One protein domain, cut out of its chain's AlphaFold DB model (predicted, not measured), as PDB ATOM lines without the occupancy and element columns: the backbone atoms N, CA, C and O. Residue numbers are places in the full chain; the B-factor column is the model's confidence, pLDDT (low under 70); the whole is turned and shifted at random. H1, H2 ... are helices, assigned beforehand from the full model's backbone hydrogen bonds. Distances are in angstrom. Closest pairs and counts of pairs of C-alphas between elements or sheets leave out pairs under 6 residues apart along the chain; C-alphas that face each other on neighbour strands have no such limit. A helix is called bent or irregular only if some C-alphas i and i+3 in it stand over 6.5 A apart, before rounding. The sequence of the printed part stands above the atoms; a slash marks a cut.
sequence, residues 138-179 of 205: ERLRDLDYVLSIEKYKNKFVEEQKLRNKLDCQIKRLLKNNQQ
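AT A GLANCE: This is residues 138 to 179 of the 205 residues of an uncharacterized protein of Anncaliia algerae PRA339 (UniProt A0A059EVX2). A short helical foot, H1 followed by H2, turns a corner into one long, straight helix, H3, which makes nearly the whole length of the model as a single arm. Residues 158 to 179 stick out with nothing packed on them; residues 158 to 178 of these belong to H3. The printed part has 42 residues, with three named helices in the order H1, H2, H3 and no named strand, an all-helix class. It is extended, with a radius of gyration of the C-alphas of 15.4 A and spans of 47 by 18 by 9 A.

HOW THE PARTS SIT: H1, residues 138 to 141, and H2, residues 143 to 148, only just touch, with 3 pairs of C-alphas within 8 A, and touch only at the corner by their tight link. Their closest C-alphas, those of Leu 140 and Val 146, are 5.7 A apart. H2 and H3, residues 150 to 178, touch only at the corner by their tight link, and H3 does so with residues 152 to 156 alone. Their closest C-alphas, those of Leu 147 and Lys 153, are 4.6 A apart. H2 and H3 run opposite ways at a steep tilt of 54 degrees. H1 and H3 are apart. In H2 and H3 every O i to N i+4 pair is within hydrogen-bond range; H1 is too short for such a pair.

IN THESE COORDINATES: H1 begins at C-alpha 138 at (218.614, 232.026, 193.635). H2 measures 8.4 A from first to last C-alpha. H3 starts at C-alpha 150 at (224.011, 234.594, 176.161) and ends at C-alpha 178 at (214.918, 194.237, 169.135), 42.0 A away. No helix is bent.

THE WHOLE: The two C-alphas farthest apart, those of Glu 138 and Gln 179, are 47.9 A apart. The printed part has no cut, and no link is long. The mean pLDDT of the printed part is 71.3; it is under 70 at residues 138 to 141, 167, 169 to 170 and 172 to 179.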
ATOM      1  N   GLU A 138     219.985 232.464 193.911       65.94
ATOM      2  CA  GLU A 138     218.614 232.026 193.635       65.94
ATOM      3  C   GLU A 138     218.193 232.335 192.199       65.94
ATOM      4  O   GLU A 138     217.467 231.546 191.595       65.94
ATOM      5  N   ARG A 139     218.722 233.413 191.610       60.47
ATOM      6  CA  ARG A 139     218.430 233.793 190.222       60.47
ATOM      7  C   ARG A 139     218.959 232.771 189.219       60.47
ATOM      8  O   ARG A 139     218.322 232.523 188.208       60.47
ATOM      9  N   LEU A 140     220.083 232.117 189.522       63.25
ATOM     10  CA  LEU A 140     220.671 231.075 188.672       63.25
ATOM     11  C   LEU A 140     219.945 229.724 188.776       63.25
ATOM     12  O   LEU A 140     220.325 228.776 188.090       63.25
ATOM     13  N   ARG A 141     218.922 229.615 189.630       63.03
ATOM     14  CA  ARG A 141     218.021 228.454 189.655       63.03
ATOM     15  C   ARG A 141     216.885 228.589 188.649       63.03
ATOM     16  O   ARG A 141     216.308 227.572 188.274       63.03
ATOM     17  N   ASP A 142     216.567 229.816 188.245       75.88
ATOM     18  CA  ASP A 142     215.557 230.079 187.233       75.88
ATOM     19  C   ASP A 142     216.156 229.853 185.842       75.88
ATOM     20  O   ASP A 142     217.105 230.523 185.423       75.88
ATOM     21  N   LEU A 143     215.611 228.864 185.137       71.38
ATOM     22  CA  LEU A 143     216.083 228.475 183.818       71.38
ATOM     23  C   LEU A 143     215.903 229.615 182.812       71.38
ATOM     24  O   LEU A 143     216.796 229.829 181.992       71.38
ATOM     25  N   ASP A 144     214.818 230.383 182.906       75.25
ATOM     26  CA  ASP A 144     214.552 231.487 181.982       75.25
ATOM     27  C   ASP A 144     215.580 232.608 182.169       75.25
ATOM     28  O   ASP A 144     216.117 233.149 181.198       75.25
ATOM     29  N   TYR A 145     215.956 232.887 183.420       77.75
ATOM     30  CA  TYR A 145     217.037 233.818 183.730       77.75
ATOM     31  C   TYR A 145     218.391 233.309 183.225       77.75
ATOM     32  O   TYR A 145     219.126 234.053 182.571       77.75
ATOM     33  N   VAL A 146     218.732 232.041 183.463       74.50
ATOM     34  CA  VAL A 146     220.000 231.460 182.990       74.50
ATOM     35  C   VAL A 146     220.085 231.482 181.462       74.50
ATOM     36  O   VAL A 146     221.128 231.842 180.915       74.50
ATOM     37  N   LEU A 147     218.996 231.164 180.763       77.44
ATOM     38  CA  LEU A 147     218.927 231.179 179.299       77.44
ATOM     39  C   LEU A 147     218.830 232.592 178.702       77.44
ATOM     40  O   LEU A 147     219.111 232.763 177.513       77.44
ATOM     41  N   SER A 148     218.497 233.606 179.505       78.81
ATOM     42  CA  SER A 148     218.605 235.018 179.108       78.81
ATOM     43  C   SER A 148     220.063 235.480 178.983       78.81
ATOM     44  O   SER A 148     220.368 236.390 178.213       78.81
ATOM     45  N   ILE A 149     220.988 234.815 179.683       85.31
ATOM     46  CA  ILE A 149     222.420 235.101 179.621       85.31
ATOM     47  C   ILE A 149     223.022 234.357 178.425       85.31
ATOM     48  O   ILE A 149     223.111 233.127 178.404       85.31
ATOM     49  N   GLU A 150     223.526 235.110 177.449       84.12
ATOM     50  CA  GLU A 150     224.011 234.594 176.161       84.12
ATOM     51  C   GLU A 150     225.089 233.499 176.295       84.12
ATOM     52  O   GLU A 150     225.050 232.480 175.602       84.12
ATOM     53  N   LYS A 151     226.000 233.642 177.270       83.38
ATOM     54  CA  LYS A 151     227.030 232.637 177.586       83.38
ATOM     55  C   LYS A 151     226.430 231.266 177.922       83.38
ATOM     56  O   LYS A 151     226.940 230.243 177.464       83.38
ATOM     57  N   TYR A 152     225.380 231.236 178.740       78.44
ATOM     58  CA  TYR A 152     224.757 229.989 179.188       78.44
ATOM     59  C   TYR A 152     223.754 229.458 178.170       78.44
ATOM     60  O   TYR A 152     223.679 228.246 177.985       78.44
ATOM     61  N   LYS A 153     223.079 230.345 177.433       81.06
ATOM     62  CA  LYS A 153     222.231 229.982 176.295       81.06
ATOM     63  C   LYS A 153     223.000 229.185 175.242       81.06
ATOM     64  O   LYS A 153     222.560 228.112 174.841       81.06
ATOM     65  N   ASN A 154     224.176 229.667 174.839       81.25
ATOM     66  CA  ASN A 154     224.998 228.982 173.837       81.25
ATOM     67  C   ASN A 154     225.484 227.619 174.342       81.25
ATOM     68  O   ASN A 154     225.407 226.628 173.617       81.25
ATOM     69  N   LYS A 155     225.903 227.545 175.612       81.38
ATOM     70  CA  LYS A 155     226.282 226.277 176.249       81.38
ATOM     71  C   LYS A 155     225.115 225.283 176.278       81.38
ATOM     72  O   LYS A 155     225.299 224.123 175.926       81.38
ATOM     73  N   PHE A 156     223.921 225.743 176.647       77.88
ATOM     74  CA  PHE A 156     222.711 224.924 176.686       77.88
ATOM     75  C   PHE A 156     222.345 224.374 175.302       77.88
ATOM     76  O   PHE A 156     222.065 223.187 175.170       77.88
ATOM     77  N   VAL A 157     222.404 225.203 174.254       78.31
ATOM     78  CA  VAL A 157     222.117 224.774 172.874       78.31
ATOM     79  C   VAL A 157     223.103 223.701 172.401       78.31
ATOM     80  O   VAL A 157     222.684 222.710 171.801       78.31
ATOM     81  N   GLU A 158     224.397 223.861 172.678       80.62
ATOM     82  CA  GLU A 158     225.413 222.867 172.310       80.62
ATOM     83  C   GLU A 158     225.251 221.553 173.090       80.62
ATOM     84  O   GLU A 158     225.277 220.470 172.496       80.62
ATOM     85  N   GLU A 159     224.984 221.622 174.397       75.12
ATOM     86  CA  GLU A 159     224.668 220.431 175.195       75.12
ATOM     87  C   GLU A 159     223.396 219.732 174.697       75.12
ATOM     88  O   GLU A 159     223.358 218.502 174.630       75.12
ATOM     89  N   GLN A 160     222.377 220.485 174.276       75.88
ATOM     90  CA  GLN A 160     221.145 219.915 173.738       75.88
ATOM     91  C   GLN A 160     221.382 219.195 172.404       75.88
ATOM     92  O   GLN A 160     220.854 218.102 172.190       75.88
ATOM     93  N   LYS A 161     222.218 219.750 171.516       81.94
ATOM     94  CA  LYS A 161     222.627 219.071 170.273       81.94
ATOM     95  C   LYS A 161     223.351 217.756 170.567       81.94
ATOM     96  O   LYS A 161     223.066 216.745 169.921       81.94
ATOM     97  N   LEU A 162     224.258 217.756 171.546       78.06
ATOM     98  CA  LEU A 162     224.978 216.554 171.973       78.06
ATOM     99  C   LEU A 162     224.034 215.504 172.567       78.06
ATOM    100  O   LEU A 162     224.109 214.343 172.167       78.06
ATOM    101  N   ARG A 163     223.107 215.907 173.447       71.69
ATOM    102  CA  ARG A 163     222.078 215.021 174.021       71.69
ATOM    103  C   ARG A 163     221.206 214.403 172.939       71.69
ATOM    104  O   ARG A 163     221.078 213.188 172.898       71.69
ATOM    105  N   ASN A 164     220.714 215.204 171.996       72.69
ATOM    106  CA  ASN A 164     219.915 214.703 170.876       72.69
ATOM    107  C   ASN A 164     220.699 213.696 170.017       72.69
ATOM    108  O   ASN A 164     220.146 212.695 169.558       72.69
ATOM    109  N   LYS A 165     221.999 213.930 169.799       80.44
ATOM    110  CA  LYS A 165     222.866 213.002 169.060       80.44
ATOM    111  C   LYS A 165     223.057 211.684 169.818       80.44
ATOM    112  O   LYS A 165     222.944 210.624 169.201       80.44
ATOM    113  N   LEU A 166     223.303 211.753 171.125       72.25
ATOM    114  CA  LEU A 166     223.401 210.592 172.015       72.25
ATOM    115  C   LEU A 166     222.087 209.809 172.060       72.25
ATOM    116  O   LEU A 166     222.103 208.598 171.868       72.25
ATOM    117  N   ASP A 167     220.949 210.482 172.198       67.19
ATOM    118  CA  ASP A 167     219.628 209.850 172.207       67.19
ATOM    119  C   ASP A 167     219.337 209.132 170.888       67.19
ATOM    120  O   ASP A 167     218.824 208.013 170.881       67.19
ATOM    121  N   CYS A 168     219.713 209.725 169.754       71.38
ATOM    122  CA  CYS A 168     219.633 209.062 168.454       71.38
ATOM    123  C   CYS A 168     220.526 207.812 168.381       71.38
ATOM    124  O   CYS A 168     220.109 206.797 167.821       71.38
ATOM    125  N   GLN A 169     221.736 207.857 168.942       67.31
ATOM    126  CA  GLN A 169     222.637 206.700 168.998       67.31
ATOM    127  C   GLN A 169     222.091 205.601 169.914       67.31
ATOM    128  O   GLN A 169     222.055 204.441 169.510       67.31
ATOM    129  N   ILE A 170     221.590 205.961 171.096       68.31
ATOM    130  CA  ILE A 170     220.962 205.041 172.047       68.31
ATOM    131  C   ILE A 170     219.732 204.392 171.414       68.31
ATOM    132  O   ILE A 170     219.598 203.176 171.458       68.31
ATOM    133  N   LYS A 171     218.866 205.164 170.746       70.75
ATOM    134  CA  LYS A 171     217.708 204.617 170.022       70.75
ATOM    135  C   LYS A 171     218.122 203.630 168.934       70.75
ATOM    136  O   LYS A 171     217.465 202.607 168.791       70.75
ATOM    137  N   ARG A 172     219.205 203.889 168.191       66.69
ATOM    138  CA  ARG A 172     219.740 202.936 167.198       66.69
ATOM    139  C   ARG A 172     220.251 201.655 167.858       66.69
ATOM    140  O   ARG A 172     219.896 200.575 167.408       66.69
ATOM    141  N   LEU A 173     221.014 201.767 168.944       65.06
ATOM    142  CA  LEU A 173     221.506 200.611 169.701       65.06
ATOM    143  C   LEU A 173     220.355 199.783 170.291       65.06
ATOM    144  O   LEU A 173     220.349 198.563 170.185       65.06
ATOM    145  N   LEU A 174     219.341 200.441 170.854       63.06
ATOM    146  CA  LEU A 174     218.167 199.772 171.415       63.06
ATOM    147  C   LEU A 174     217.253 199.176 170.338       63.06
ATOM    148  O   LEU A 174     216.667 198.121 170.569       63.06
ATOM    149  N   LYS A 175     217.155 199.798 169.155       58.94
ATOM    150  CA  LYS A 175     216.450 199.223 168.000       58.94
ATOM    151  C   LYS A 175     217.150 197.952 167.506       58.94
ATOM    152  O   LYS A 175     216.474 196.977 167.198       58.94
ATOM    153  N   ASN A 176     218.483 197.924 167.539       50.41
ATOM    154  CA  ASN A 176     219.264 196.728 167.218       50.41
ATOM    155  C   ASN A 176     219.093 195.609 168.263       50.41
ATOM    156  O   ASN A 176     219.134 194.447 167.894       50.41
ATOM    157  N   ASN A 177     218.790 195.922 169.530       49.22
ATOM    158  CA  ASN A 177     218.466 194.900 170.541       49.22
ATOM    159  C   ASN A 177     217.077 194.254 170.348       49.22
ATOM    160  O   ASN A 177     216.804 193.210 170.935       49.22
ATOM    161  N   GLN A 178     216.179 194.866 169.564       48.03
ATOM    162  CA  GLN A 178     214.918 194.237 169.135       48.03
ATOM    163  C   GLN A 178     215.044 193.527 167.776       48.03
ATOM    164  O   GLN A 178     214.175 192.735 167.421       48.03
ATOM    165  N   GLN A 179     216.131 193.769 167.040       46.72
ATOM    166  CA  GLN A 179     216.497 193.073 165.809       46.72
ATOM    167  C   GLN A 179     217.852 192.374 165.984       46.72
ATOM    168  O   GLN A 179     218.783 192.598 165.217       46.72
TER     169      GLN A 179